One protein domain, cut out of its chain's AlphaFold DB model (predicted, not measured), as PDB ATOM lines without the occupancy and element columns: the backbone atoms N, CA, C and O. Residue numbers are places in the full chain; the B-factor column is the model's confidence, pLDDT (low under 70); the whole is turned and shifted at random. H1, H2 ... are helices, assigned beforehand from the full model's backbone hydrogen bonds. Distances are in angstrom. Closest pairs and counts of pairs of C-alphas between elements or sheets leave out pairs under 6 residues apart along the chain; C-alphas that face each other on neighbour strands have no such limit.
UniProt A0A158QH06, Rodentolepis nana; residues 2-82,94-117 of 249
ATOM      1  N   CYS A   2     168.946 202.568 123.012       32.66
ATOM      2  CA  CYS A   2     167.512 202.621 122.693       32.66
ATOM      3  C   CYS A   2     166.924 201.210 122.850       32.66
ATOM      4  O   CYS A   2     167.092 200.375 121.968       32.66
ATOM      5  N   LEU A   3     166.350 200.912 124.017       39.22
ATOM      6  CA  LEU A   3     165.454 199.768 124.209       39.22
ATOM      7  C   LEU A   3     164.030 200.326 124.126       39.22
ATOM      8  O   LEU A   3     163.706 201.279 124.836       39.22
ATOM      9  N   THR A   4     163.207 199.786 123.232       43.12
ATOM     10  CA  THR A   4     161.820 200.221 123.021       43.12
ATOM     11  C   THR A   4     160.868 199.219 123.658       43.12
ATOM     12  O   THR A   4     160.914 198.035 123.341       43.12
ATOM     13  N   HIS A   5     160.027 199.686 124.581       33.81
ATOM     14  CA  HIS A   5     158.969 198.884 125.194       33.81
ATOM     15  C   HIS A   5     157.820 198.703 124.191       33.81
ATOM     16  O   HIS A   5     157.374 199.687 123.597       33.81
ATOM     17  N   CYS A   6     157.363 197.466 123.993       36.62
ATOM     18  CA  CYS A   6     156.165 197.181 123.209       36.62
ATOM     19  C   CYS A   6     154.947 197.439 124.099       36.62
ATOM     20  O   CYS A   6     154.704 196.684 125.036       36.62
ATOM     21  N   ARG A   7     154.231 198.534 123.838       37.75
ATOM     22  CA  ARG A   7     153.053 198.930 124.617       37.75
ATOM     23  C   ARG A   7     151.849 198.084 124.210       37.75
ATOM     24  O   ARG A   7     151.640 197.893 123.014       37.75
ATOM     25  N   PHE A   8     151.054 197.628 125.176       33.22
ATOM     26  CA  PHE A   8     149.728 197.063 124.901       33.22
ATOM     27  C   PHE A   8     148.642 198.148 124.941       33.22
ATOM     28  O   PHE A   8     147.706 198.097 124.146       33.22
ATOM     29  N   TYR A   9     148.801 199.158 125.804       46.12
ATOM     30  CA  TYR A   9     147.982 200.372 125.811       46.12
ATOM     31  C   TYR A   9     148.831 201.606 126.203       46.12
ATOM     32  O   TYR A   9     149.775 201.944 125.485       46.12
ATOM     33  N   ASP A  10     148.568 202.236 127.352       33.19
ATOM     34  CA  ASP A  10     149.382 203.329 127.921       33.19
ATOM     35  C   ASP A  10     150.600 202.826 128.722       33.19
ATOM     36  O   ASP A  10     151.391 203.615 129.248       33.19
ATOM     37  N   ASP A  11     150.781 201.505 128.793       44.84
ATOM     38  CA  ASP A  11     151.871 200.861 129.520       44.84
ATOM     39  C   ASP A  11     153.221 201.294 128.943       44.84
ATOM     40  O   ASP A  11     153.482 201.213 127.739       44.84
ATOM     41  N   PHE A  12     154.106 201.779 129.808       51.03
ATOM     42  CA  PHE A  12     155.414 202.286 129.401       51.03
ATOM     43  C   PHE A  12     156.586 201.471 129.946       51.03
ATOM     44  O   PHE A  12     157.735 201.752 129.593       51.03
ATOM     45  N   GLY A  13     156.314 200.475 130.782       50.28
ATOM     46  CA  GLY A  13     157.294 199.618 131.426       50.28
ATOM     47  C   GLY A  13     156.686 198.858 132.611       50.28
ATOM     48  O   GLY A  13     155.493 198.997 132.878       50.28
ATOM     49  N   PRO A  14     157.497 198.084 133.351       62.78
ATOM     50  CA  PRO A  14     158.916 197.838 133.099       62.78
ATOM     51  C   PRO A  14     159.166 196.995 131.837       62.78
ATOM     52  O   PRO A  14     158.265 196.373 131.275       62.78
ATOM     53  N   PHE A  15     160.414 197.003 131.361       74.88
ATOM     54  CA  PHE A  15     160.854 196.119 130.280       74.88
ATOM     55  C   PHE A  15     160.666 194.639 130.658       74.88
ATOM     56  O   PHE A  15     160.801 194.279 131.830       74.88
ATOM     57  N   ASN A  16     160.392 193.786 129.667       83.44
ATOM     58  CA  ASN A  16     160.236 192.348 129.896       83.44
ATOM     59  C   ASN A  16     161.587 191.662 130.199       83.44
ATOM     60  O   ASN A  16     162.662 192.273 130.110       83.44
ATOM     61  N   LEU A  17     161.546 190.373 130.558       86.25
ATOM     62  CA  LEU A  17     162.746 189.613 130.930       86.25
ATOM     63  C   LEU A  17     163.774 189.533 129.797       86.25
ATOM     64  O   LEU A  17     164.965 189.678 130.062       86.25
ATOM     65  N   ALA A  18     163.337 189.382 128.544       87.31
ATOM     66  CA  ALA A  18     164.231 189.344 127.387       87.31
ATOM     67  C   ALA A  18     165.040 190.642 127.231       87.31
ATOM     68  O   ALA A  18     166.259 190.625 127.027       87.31
ATOM     69  N   GLN A  19     164.380 191.789 127.380       89.38
ATOM     70  CA  GLN A  19     165.021 193.100 127.309       89.38
ATOM     71  C   GLN A  19     165.991 193.326 128.471       89.38
ATOM     72  O   GLN A  19     167.103 193.822 128.256       89.38
ATOM     73  N   LEU A  20     165.602 192.927 129.686       91.12
ATOM     74  CA  LEU A  20     166.473 192.988 130.857       91.12
ATOM     75  C   LEU A  20     167.703 192.078 130.685       91.12
ATOM     76  O   LEU A  20     168.830 192.526 130.901       91.12
ATOM     77  N   TYR A  21     167.515 190.847 130.206       92.25
ATOM     78  CA  TYR A  21     168.598 189.909 129.915       92.25
ATOM     79  C   TYR A  21     169.594 190.488 128.900       92.25
ATOM     80  O   TYR A  21     170.801 190.541 129.157       92.25
ATOM     81  N   ARG A  22     169.106 191.019 127.769       92.75
ATOM     82  CA  ARG A  22     169.957 191.670 126.756       92.75
ATOM     83  C   ARG A  22     170.723 192.861 127.315       92.75
ATOM     84  O   ARG A  22     171.899 193.045 126.983       92.75
ATOM     85  N   TYR A  23     170.074 193.670 128.150       93.56
ATOM     86  CA  TYR A  23     170.725 194.785 128.825       93.56
ATOM     87  C   TYR A  23     171.880 194.297 129.706       93.56
ATOM     88  O   TYR A  23     173.010 194.766 129.543       93.56
ATOM     89  N   CYS A  24     171.621 193.308 130.564       93.62
ATOM     90  CA  CYS A  24     172.619 192.710 131.438       93.62
ATOM     91  C   CYS A  24     173.807 192.153 130.649       93.62
ATOM     92  O   CYS A  24     174.942 192.563 130.885       93.62
ATOM     93  N   ARG A  25     173.554 191.321 129.630       93.50
ATOM     94  CA  ARG A  25     174.599 190.756 128.759       93.50
ATOM     95  C   ARG A  25     175.457 191.837 128.108       93.50
ATOM     96  O   ARG A  25     176.683 191.719 128.063       93.50
ATOM     97  N   LYS A  26     174.836 192.911 127.614       92.50
ATOM     98  CA  LYS A  26     175.553 194.019 126.972       92.50
ATOM     99  C   LYS A  26     176.408 194.801 127.964       92.50
ATOM    100  O   LYS A  26     177.538 195.157 127.624       92.50
ATOM    101  N   LEU A  27     175.889 195.074 129.160       92.94
ATOM    102  CA  LEU A  27     176.630 195.783 130.200       92.94
ATOM    103  C   LEU A  27     177.813 194.944 130.696       92.94
ATOM    104  O   LEU A  27     178.937 195.440 130.704       92.94
ATOM    105  N   THR A  28     177.602 193.656 130.979       93.00
ATOM    106  CA  THR A  28     178.678 192.727 131.351       93.00
ATOM    107  C   THR A  28     179.739 192.623 130.256       93.00
ATOM    108  O   THR A  28     180.929 192.666 130.559       93.00
ATOM    109  N   LYS A  29     179.345 192.559 128.974       93.25
ATOM    110  CA  LYS A  29     180.295 192.556 127.846       93.25
ATOM    111  C   LYS A  29     181.148 193.824 127.811       93.25
ATOM    112  O   LYS A  29     182.342 193.735 127.555       93.25
ATOM    113  N   LYS A  30     180.552 194.995 128.061       92.25
ATOM    114  CA  LYS A  30     181.292 196.266 128.113       92.25
ATOM    115  C   LYS A  30     182.240 196.330 129.311       92.25
ATOM    116  O   LYS A  30     183.369 196.759 129.134       92.25
ATOM    117  N   LEU A  31     181.803 195.872 130.483       90.44
ATOM    118  CA  LEU A  31     182.621 195.847 131.703       90.44
ATOM    119  C   LEU A  31     183.812 194.882 131.600       90.44
ATOM    120  O   LEU A  31     184.863 195.159 132.161       90.44
ATOM    121  N   LYS A  32     183.664 193.767 130.875       91.75
ATOM    122  CA  LYS A  32     184.736 192.776 130.666       91.75
ATOM    123  C   LYS A  32     185.663 193.092 129.482       91.75
ATOM    124  O   LYS A  32     186.633 192.372 129.272       91.75
ATOM    125  N   ALA A  33     185.367 194.112 128.675       92.50
ATOM    126  CA  ALA A  33     186.175 194.436 127.502       92.50
ATOM    127  C   ALA A  33     187.493 195.103 127.925       92.50
ATOM    128  O   ALA A  33     187.479 196.191 128.497       92.50
ATOM    129  N   SER A  34     188.632 194.488 127.593       90.00
ATOM    130  CA  SER A  34     189.969 195.004 127.935       90.00
ATOM    131  C   SER A  34     190.225 196.412 127.388       90.00
ATOM    132  O   SER A  34     190.822 197.235 128.080       90.00
ATOM    133  N   SER A  35     189.693 196.726 126.202       90.94
ATOM    134  CA  SER A  35     189.755 198.060 125.589       90.94
ATOM    135  C   SER A  35     189.052 199.158 126.394       90.94
ATOM    136  O   SER A  35     189.325 200.335 126.184       90.94
ATOM    137  N   LEU A  36     188.157 198.790 127.318       87.38
ATOM    138  CA  LEU A  36     187.398 199.717 128.158       87.38
ATOM    139  C   LEU A  36     187.849 199.709 129.627       87.38
ATOM    140  O   LEU A  36     187.256 200.419 130.432       87.38
ATOM    141  N   SER A  37     188.897 198.954 129.978       85.62
ATOM    142  CA  SER A  37     189.375 198.785 131.364       85.62
ATOM    143  C   SER A  37     189.720 200.102 132.071       85.62
ATOM    144  O   SER A  37     189.445 200.248 133.259       85.62
ATOM    145  N   ASN A  38     190.243 201.083 131.331       90.94
ATOM    146  CA  ASN A  38     190.614 202.403 131.853       90.94
ATOM    147  C   ASN A  38     189.499 203.461 131.735       90.94
ATOM    148  O   ASN A  38     189.716 204.626 132.068       90.94
ATOM    149  N   TYR A  39     188.308 203.088 131.254       89.94
ATOM    150  CA  TYR A  39     187.207 204.019 131.011       89.94
ATOM    151  C   TYR A  39     186.052 203.803 131.987       89.94
ATOM    152  O   TYR A  39     185.643 202.682 132.288       89.94
ATOM    153  N   LYS A  40     185.443 204.908 132.428       90.12
ATOM    154  CA  LYS A  40     184.177 204.862 133.165       90.12
ATOM    155  C   LYS A  40     183.033 204.628 132.182       90.12
ATOM    156  O   LYS A  40     182.851 205.388 131.232       90.12
ATOM    157  N   ILE A  41     182.238 203.590 132.420       90.12
ATOM    158  CA  ILE A  41     181.048 203.300 131.615       90.12
ATOM    159  C   ILE A  41     179.871 204.096 132.175       90.12
ATOM    160  O   ILE A  41     179.486 203.912 133.328       90.12
ATOM    161  N   VAL A  42     179.274 204.949 131.342       88.75
ATOM    162  CA  VAL A  42     178.125 205.784 131.713       88.75
ATOM    163  C   VAL A  42     176.882 205.334 130.943       88.75
ATOM    164  O   VAL A  42     176.898 205.228 129.714       88.75
ATOM    165  N   HIS A  43     175.790 205.066 131.662       87.62
ATOM    166  CA  HIS A  43     174.476 204.838 131.064       87.62
ATOM    167  C   HIS A  43     173.734 206.173 130.959       87.62
ATOM    168  O   HIS A  43     173.221 206.676 131.952       87.62
ATOM    169  N   CYS A  44     173.610 206.711 129.744       84.75
ATOM    170  CA  CYS A  44     172.824 207.920 129.484       84.75
ATOM    171  C   CYS A  44     171.425 207.589 128.935       84.75
ATOM    172  O   CYS A  44     171.263 206.679 128.111       84.75
ATOM    173  N   THR A  45     170.432 208.373 129.355       84.69
ATOM    174  CA  THR A  45     169.039 208.357 128.873       84.69
ATOM    175  C   THR A  45     168.575 209.796 128.595       84.69
ATOM    176  O   THR A  45     169.296 210.744 128.892       84.69
ATOM    177  N   SER A  46     167.406 209.976 127.978       83.88
ATOM    178  CA  SER A  46     166.845 211.308 127.683       83.88
ATOM    179  C   SER A  46     166.281 212.003 128.930       83.88
ATOM    180  O   SER A  46     166.024 211.340 129.931       83.88
ATOM    181  N   SER A  47     165.944 213.293 128.832       78.88
ATOM    182  CA  SER A  47     165.243 214.053 129.886       78.88
ATOM    183  C   SER A  47     163.823 213.552 130.197       78.88
ATOM    184  O   SER A  47     163.272 213.869 131.247       78.88
ATOM    185  N   ASN A  48     163.228 212.746 129.313       79.88
ATOM    186  CA  ASN A  48     161.897 212.178 129.503       79.88
ATOM    187  C   ASN A  48     161.834 211.257 130.741       79.88
ATOM    188  O   ASN A  48     162.573 210.272 130.822       79.88
ATOM    189  N   MET A  49     160.908 211.549 131.664       78.00
ATOM    190  CA  MET A  49     160.783 210.853 132.952       78.00
ATOM    191  C   MET A  49     160.553 209.344 132.806       78.00
ATOM    192  O   MET A  49     161.232 208.554 133.453       78.00
ATOM    193  N   ILE A  50     159.682 208.922 131.889       78.38
ATOM    194  CA  ILE A  50     159.407 207.502 131.623       78.38
ATOM    195  C   ILE A  50     160.691 206.765 131.214       78.38
ATOM    196  O   ILE A  50     161.022 205.700 131.739       78.38
ATOM    197  N   LYS A  51     161.466 207.356 130.296       80.62
ATOM    198  CA  LYS A  51     162.742 206.781 129.844       80.62
ATOM    199  C   LYS A  51     163.805 206.787 130.948       80.62
ATOM    200  O   LYS A  51     164.657 205.896 130.953       80.62
ATOM    201  N   ARG A  52     163.767 207.752 131.875       82.56
ATOM    202  CA  ARG A  52     164.626 207.776 133.071       82.56
ATOM    203  C   ARG A  52     164.273 206.647 134.031       82.56
ATOM    204  O   ARG A  52     165.166 205.891 134.397       82.56
ATOM    205  N   THR A  53     162.996 206.479 134.359       83.12
ATOM    206  CA  THR A  53     162.522 205.421 135.262       83.12
ATOM    207  C   THR A  53     162.840 204.032 134.716       83.12
ATOM    208  O   THR A  53     163.384 203.197 135.437       83.12
ATOM    209  N   ASN A  54     162.624 203.800 133.419       84.19
ATOM    210  CA  ASN A  54     162.983 202.535 132.773       84.19
ATOM    211  C   ASN A  54     164.500 202.276 132.756       84.19
ATOM    212  O   ASN A  54     164.939 201.147 132.971       84.19
ATOM    213  N   ALA A  55     165.321 203.305 132.512       86.94
ATOM    214  CA  ALA A  55     166.777 203.172 132.574       86.94
ATOM    215  C   ALA A  55     167.258 202.873 134.004       86.94
ATOM    216  O   ALA A  55     168.092 201.986 134.200       86.94
ATOM    217  N   ALA A  56     166.691 203.561 135.000       88.25
ATOM    218  CA  ALA A  56     166.966 203.322 136.412       88.25
ATOM    219  C   ALA A  56     166.578 201.895 136.822       88.25
ATOM    220  O   ALA A  56     167.373 201.210 137.460       88.25
ATOM    221  N   PHE A  57     165.420 201.400 136.372       89.69
ATOM    222  CA  PHE A  57     165.004 200.011 136.574       89.69
ATOM    223  C   PHE A  57     166.033 199.006 136.047       89.69
ATOM    224  O   PHE A  57     166.449 198.121 136.792       89.69
ATOM    225  N   LEU A  58     166.509 199.165 134.807       91.25
ATOM    226  CA  LEU A  58     167.513 198.267 134.220       91.25
ATOM    227  C   LEU A  58     168.830 198.258 135.010       91.25
ATOM    228  O   LEU A  58     169.396 197.194 135.273       91.25
ATOM    229  N   VAL A  59     169.323 199.436 135.404       92.12
ATOM    230  CA  VAL A  59     170.548 199.562 136.211       92.12
ATOM    231  C   VAL A  59     170.347 198.954 137.601       92.12
ATOM    232  O   VAL A  59     171.213 198.224 138.077       92.12
ATOM    233  N   GLY A  60     169.207 199.207 138.245       92.06
ATOM    234  CA  GLY A  60     168.865 198.639 139.548       92.06
ATOM    235  C   GLY A  60     168.785 197.115 139.516       92.06
ATOM    236  O   GLY A  60     169.407 196.452 140.342       92.06
ATOM    237  N   CYS A  61     168.123 196.550 138.506       93.38
ATOM    238  CA  CYS A  61     168.075 195.103 138.307       93.38
ATOM    239  C   CYS A  61     169.472 194.510 138.109       93.38
ATOM    240  O   CYS A  61     169.784 193.480 138.695       93.38
ATOM    241  N   TYR A  62     170.343 195.169 137.337       94.50
ATOM    242  CA  TYR A  62     171.723 194.712 137.167       94.50
ATOM    243  C   TYR A  62     172.499 194.681 138.491       94.50
ATOM    244  O   TYR A  62     173.212 193.714 138.755       94.50
ATOM    245  N   GLN A  63     172.342 195.710 139.335       93.88
ATOM    246  CA  GLN A  63     172.962 195.753 140.665       93.88
ATOM    247  C   GLN A  63     172.502 194.577 141.540       93.88
ATOM    248  O   GLN A  63     173.322 193.959 142.215       93.88
ATOM    249  N   ILE A  64     171.213 194.242 141.502       94.38
ATOM    250  CA  ILE A  64     170.652 193.129 142.277       94.38
ATOM    251  C   ILE A  64     171.160 191.784 141.742       94.38
ATOM    252  O   ILE A  64     171.647 190.965 142.513       94.38
ATOM    253  N   ILE A  65     171.087 191.569 140.426       94.00
ATOM    254  CA  ILE A  65     171.373 190.270 139.800       94.00
ATOM    255  C   ILE A  65     172.875 189.953 139.802       94.00
ATOM    256  O   ILE A  65     173.258 188.833 140.115       94.00
ATOM    257  N   TYR A  66     173.734 190.920 139.460       94.00
ATOM    258  CA  TYR A  66     175.166 190.666 139.227       94.00
ATOM    259  C   TYR A  66     176.097 191.253 140.287       94.00
ATOM    260  O   TYR A  66     177.243 190.823 140.377       94.00
ATOM    261  N   LEU A  67     175.652 192.250 141.059       92.56
ATOM    262  CA  LEU A  67     176.481 192.892 142.093       92.56
ATOM    263  C   LEU A  67     176.049 192.522 143.517       92.56
ATOM    264  O   LEU A  67     176.591 193.082 144.468       92.56
ATOM    265  N   ASN A  68     175.084 191.605 143.657       91.62
ATOM    266  CA  ASN A  68     174.543 191.130 144.930       91.62
ATOM    267  C   ASN A  68     174.098 192.270 145.870       91.62
ATOM    268  O   ASN A  68     174.297 192.213 147.083       91.62
ATOM    269  N   ARG A  69     173.537 193.344 145.299       93.31
ATOM    270  CA  ARG A  69     172.992 194.474 146.064       93.31
ATOM    271  C   ARG A  69     171.560 194.198 146.499       93.31
ATOM    272  O   ARG A  69     170.791 193.549 145.791       93.31
ATOM    273  N   THR A  70     171.180 194.761 147.637       93.88
ATOM    274  CA  THR A  70     169.776 194.808 148.064       93.88
ATOM    275  C   THR A  70     168.965 195.779 147.200       93.88
ATOM    276  O   THR A  70     169.525 196.687 146.576       93.88
ATOM    277  N   ALA A  71     167.637 195.610 147.149       91.62
ATOM    278  CA  ALA A  71     166.766 196.528 146.414       91.62
ATOM    279  C   ALA A  71     166.881 197.967 146.945       91.62
ATOM    280  O   ALA A  71     166.897 198.917 146.162       91.62
ATOM    281  N   GLU A  72     167.030 198.125 148.260       90.75
ATOM    282  CA  GLU A  72     167.201 199.406 148.940       90.75
ATOM    283  C   GLU A  72     168.520 200.095 148.560       90.75
ATOM    284  O   GLU A  72     168.514 201.281 148.229       90.75
ATOM    285  N   GLU A  73     169.644 199.369 148.547       90.94
ATOM    286  CA  GLU A  73     170.934 199.909 148.093       90.94
ATOM    287  C   GLU A  73     170.893 200.298 146.614       90.94
ATOM    288  O   GLU A  73     171.331 201.390 146.241       90.94
ATOM    289  N   ALA A  74     170.346 199.413 145.773       90.38
ATOM    290  CA  ALA A  74     170.230 199.652 144.342       90.38
ATOM    291  C   ALA A  74     169.381 200.897 144.063       90.38
ATOM    292  O   ALA A  74     169.765 201.716 143.231       90.38
ATOM    293  N   TYR A  75     168.271 201.070 144.787       88.25
ATOM    294  CA  TYR A  75     167.401 202.238 144.677       88.25
ATOM    295  C   TYR A  75     168.069 203.519 145.188       88.25
ATOM    296  O   TYR A  75     168.007 204.545 144.512       88.25
ATOM    297  N   LYS A  76     168.762 203.472 146.335       85.19
ATOM    298  CA  LYS A  76     169.460 204.636 146.906       85.19
ATOM    299  C   LYS A  76     170.481 205.227 145.931       85.19
ATOM    300  O   LYS A  76     170.555 206.444 145.797       85.19
ATOM    301  N   ASN A  77     171.210 204.375 145.210       76.75
ATOM    302  CA  ASN A  77     172.195 204.794 144.207       76.75
ATOM    303  C   ASN A  77     171.569 205.373 142.924       76.75
ATOM    304  O   ASN A  77     172.271 205.981 142.121       76.75
ATOM    305  N   LEU A  78     170.265 205.168 142.712       76.50
ATOM    306  CA  LEU A  78     169.511 205.658 141.553       76.50
ATOM    307  C   LEU A  78     168.758 206.961 141.832       76.50
ATOM    308  O   LEU A  78     168.178 207.525 140.901       76.50
ATOM    309  N   LEU A  79     168.764 207.443 143.080       61.97
ATOM    310  CA  LEU A  79     168.197 208.734 143.463       61.97
ATOM    311  C   LEU A  79     169.019 209.869 142.837       61.97
ATOM    312  O   LEU A  79     169.869 210.483 143.475       61.97
ATOM    313  N   MET A  80     168.750 210.154 141.567       52.47
ATOM    314  CA  MET A  80     169.083 211.431 140.953       52.47
ATOM    315  C   MET A  80     167.980 212.411 141.335       52.47
ATOM    316  O   MET A  80     166.961 212.434 140.656       52.47
ATOM    317  N   GLU A  81     168.201 213.112 142.447       40.69
ATOM    318  CA  GLU A  81     167.435 214.242 142.993       40.69
ATOM    319  C   GLU A  81     165.899 214.128 142.931       40.69
ATOM    320  O   GLU A  81     165.258 214.110 141.883       40.69
ATOM    321  N   LYS A  82     165.305 214.067 144.128       41.19
ATOM    322  CA  LYS A  82     163.867 214.196 144.368       41.19
ATOM    323  C   LYS A  82     163.369 215.521 143.787       41.19
ATOM    324  O   LYS A  82     163.466 216.525 144.467       41.19
ATOM    325  N   ASN A  94     155.593 201.351 141.833       79.50
ATOM    326  CA  ASN A  94     156.760 202.196 142.029       79.50
ATOM    327  C   ASN A  94     158.061 201.421 141.771       79.50
ATOM    328  O   ASN A  94     158.166 200.220 142.031       79.50
ATOM    329  N   LEU A  95     159.102 202.126 141.313       83.12
ATOM    330  CA  LEU A  95     160.426 201.544 141.052       83.12
ATOM    331  C   LEU A  95     160.980 200.695 142.225       83.12
ATOM    332  O   LEU A  95     161.476 199.599 141.953       83.12
ATOM    333  N   PRO A  96     160.881 201.116 143.506       86.50
ATOM    334  CA  PRO A  96     161.295 200.284 144.638       86.50
ATOM    335  C   PRO A  96     160.590 198.928 144.694       86.50
ATOM    336  O   PRO A  96     161.226 197.922 144.998       86.50
ATOM    337  N   ASP A  97     159.297 198.877 144.378       86.06
ATOM    338  CA  ASP A  97     158.514 197.644 144.453       86.06
ATOM    339  C   ASP A  97     158.904 196.682 143.333       86.06
ATOM    340  O   ASP A  97     159.091 195.489 143.580       86.06
ATOM    341  N   CYS A  98     159.160 197.207 142.133       88.06
ATOM    342  CA  CYS A  98     159.729 196.436 141.030       88.06
ATOM    343  C   CYS A  98     161.112 195.858 141.391       88.06
ATOM    344  O   CYS A  98     161.381 194.687 141.124       88.06
ATOM    345  N   LEU A  99     161.982 196.639 142.041       90.81
ATOM    346  CA  LEU A  99     163.301 196.168 142.479       90.81
ATOM    347  C   LEU A  99     163.198 195.093 143.572       90.81
ATOM    348  O   LEU A  99     163.886 194.075 143.493       90.81
ATOM    349  N   ARG A 100     162.295 195.257 144.549       91.69
ATOM    350  CA  ARG A 100     162.017 194.228 145.567       91.69
ATOM    351  C   ARG A 100     161.456 192.951 144.953       91.69
ATOM    352  O   ARG A 100     161.824 191.859 145.386       91.69
ATOM    353  N   ALA A 101     160.600 193.067 143.939       90.31
ATOM    354  CA  ALA A 101     160.079 191.919 143.208       90.31
ATOM    355  C   ALA A 101     161.210 191.146 142.517       90.31
ATOM    356  O   ALA A 101     161.286 189.927 142.671       90.31
ATOM    357  N   VAL A 102     162.135 191.841 141.842       91.69
ATOM    358  CA  VAL A 102     163.315 191.217 141.219       91.69
ATOM    359  C   VAL A 102     164.219 190.574 142.268       91.69
ATOM    360  O   VAL A 102     164.601 189.419 142.106       91.69
ATOM    361  N   GLN A 103     164.502 191.253 143.382       93.56
ATOM    362  CA  GLN A 103     165.300 190.683 144.471       93.56
ATOM    363  C   GLN A 103     164.659 189.408 145.039       93.56
ATOM    364  O   GLN A 103     165.339 188.400 145.234       93.56
ATOM    365  N   LYS A 104     163.340 189.421 145.274       92.44
ATOM    366  CA  LYS A 104     162.598 188.242 145.739       92.44
ATOM    367  C   LYS A 104     162.623 187.127 144.690       92.44
ATOM    368  O   LYS A 104     162.795 185.971 145.069       92.44
ATOM    369  N   ALA A 105     162.490 187.456 143.405       91.50
ATOM    370  CA  ALA A 105     162.541 186.495 142.306       91.50
ATOM    371  C   ALA A 105     163.915 185.819 142.195       91.50
ATOM    372  O   ALA A 105     163.967 184.597 142.103       91.50
ATOM    373  N   VAL A 106     165.011 186.578 142.288       92.06
ATOM    374  CA  VAL A 106     166.381 186.033 142.316       92.06
ATOM    375  C   VAL A 106     166.570 185.127 143.533       92.06
ATOM    376  O   VAL A 106     166.970 183.975 143.392       92.06
ATOM    377  N   ARG A 107     166.192 185.591 144.732       92.75
ATOM    378  CA  ARG A 107     166.332 184.813 145.978       92.75
ATOM    379  C   ARG A 107     165.551 183.496 145.958       92.75
ATOM    380  O   ARG A 107     165.988 182.518 146.552       92.75
ATOM    381  N   LEU A 108     164.377 183.480 145.329       90.12
ATOM    382  CA  LEU A 108     163.533 182.287 145.212       90.12
ATOM    383  C   LEU A 108     163.887 181.408 143.999       90.12
ATOM    384  O   LEU A 108     163.225 180.390 143.798       90.12
ATOM    385  N   GLY A 109     164.887 181.789 143.195       89.75
ATOM    386  CA  GLY A 109     165.283 181.065 141.984       89.75
ATOM    387  C   GLY A 109     164.273 181.163 140.837       89.75
ATOM    388  O   GLY A 109     164.251 180.311 139.955       89.75
ATOM    389  N   PHE A 110     163.395 182.169 140.849       89.00
ATOM    390  CA  PHE A 110     162.441 182.421 139.763       89.00
ATOM    391  C   PHE A 110     163.082 183.175 138.599       89.00
ATOM    392  O   PHE A 110     162.597 183.089 137.473       89.00
ATOM    393  N   LEU A 111     164.154 183.916 138.874       90.12
ATOM    394  CA  LEU A 111     164.950 184.610 137.875       90.12
ATOM    395  C   LEU A 111     166.390 184.119 137.974       90.12
ATOM    396  O   LEU A 111     167.062 184.362 138.973       90.12
ATOM    397  N   ASP A 112     166.838 183.458 136.914       90.75
ATOM    398  CA  ASP A 112     168.205 182.989 136.730       90.75
ATOM    399  C   ASP A 112     168.605 183.270 135.280       90.75
ATOM    400  O   ASP A 112     168.060 182.673 134.355       90.75
ATOM    401  N   PHE A 113     169.519 184.221 135.088       91.75
ATOM    402  CA  PHE A 113     169.998 184.612 133.763       91.75
ATOM    403  C   PHE A 113     171.158 183.771 133.244       91.75
ATOM    404  O   PHE A 113     171.462 183.876 132.058       91.75
ATOM    405  N   ASP A 114     171.767 182.922 134.066       88.94
ATOM    406  CA  ASP A 114     172.789 181.999 133.579       88.94
ATOM    407  C   ASP A 114     172.143 180.836 132.809       88.94
ATOM    408  O   ASP A 114     172.698 180.372 131.816       88.94
ATOM    409  N   ASN A 115     170.924 180.445 133.198       88.44
ATOM    410  CA  ASN A 115     170.135 179.392 132.548       88.44
ATOM    411  C   ASN A 115     168.917 179.917 131.759       88.44
ATOM    412  O   ASN A 115     167.995 179.154 131.459       88.44
ATOM    413  N   PHE A 116     168.871 181.215 131.442       91.81
ATOM    414  CA  PHE A 116     167.738 181.818 130.735       91.81
ATOM    415  C   PHE A 116     167.801 181.564 129.224       91.81
ATOM    416  O   PHE A 116     168.683 182.077 128.531       91.81
ATOM    417  N   ASP A 117     166.820 180.824 128.706       91.62
ATOM    418  CA  ASP A 117     166.648 180.594 127.271       91.62
ATOM    419  C   ASP A 117     165.913 181.776 126.620       91.62
ATOM    420  O   ASP A 117     164.684 181.882 126.643       91.62
TER     421      ASP A 117
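This is residues 2 to 82 and 94 to 117 of the 249 residues of a protein of Rodentolepis nana (UniProt A0A158QH06). A long helix, H2, forms the core of a small helical body, with H1 crossing it on one side and H4 and the short H3 packed on the other side. H4 runs side by side with H2, while residues 32 to 38, beyond the far end of H1, stick out. The printed part has 105 residues with four named helices, H1, H2, H3 and H4 along the chain, and no named strand; the class is all helix. It is compact, with a radius of gyration of the C-alphas of 14.0 A and spans of 42 by 35 by 27 A.

The hub is H2, residues 49 to 67, touching three other helices. H4, residues 95 to 107, touches H2, closest at the C-alphas of Ile 64 and Gln 103, 6.3 A apart, at a shallow tilt of 25 degrees, the same way. H3, residues 71 to 76, touches residues 60 to 64 of H2, closest at the C-alphas of Gly 60 and Ala 74, 5.1 A apart, at a steep tilt of 54 degrees, opposite ways. H3 also touches H4, with the closest C-alphas, Ala 71 and Leu 99, 5.3 A apart; their tilt of 36 degrees is only just steep. H1, residues 17 to 31, touches H2 with residues 20 to 24 alone, closest at the C-alphas of Cys 24 and Tyr 62, 6.1 A apart; the steep tilt of 68 degrees is only just short of about perpendicular. H1 is apart from H3 and H4. Helix packing is mostly crossed, with one of four touching pairs at a shallow tilt. In H1, H2, H3 and H4 every O i to N i+4 pair is within hydrogen-bond range.

H2 is 25.5 A long from C-alpha 49 at (160.783, 210.853, 132.952). H1 is 20.8 A long from C-alpha 17 at (162.746, 189.613, 130.930), H3 8.6 A, and H4 18.4 A, ending at C-alpha 107 at (166.332, 184.813, 145.978).

The C-alphas farthest apart, Tyr 9 and Asn 38, are 43.1 A apart. H1 to H2 is a long link, H2 to H3 a tight one. Residues 83 to 93 are not printed, in the link H3 to H4; C-alphas 82 and 94 are 14.1 A apart. Mean pLDDT of the printed part is 81.6, with residues 2 to 14 and 79 to 82 under 70.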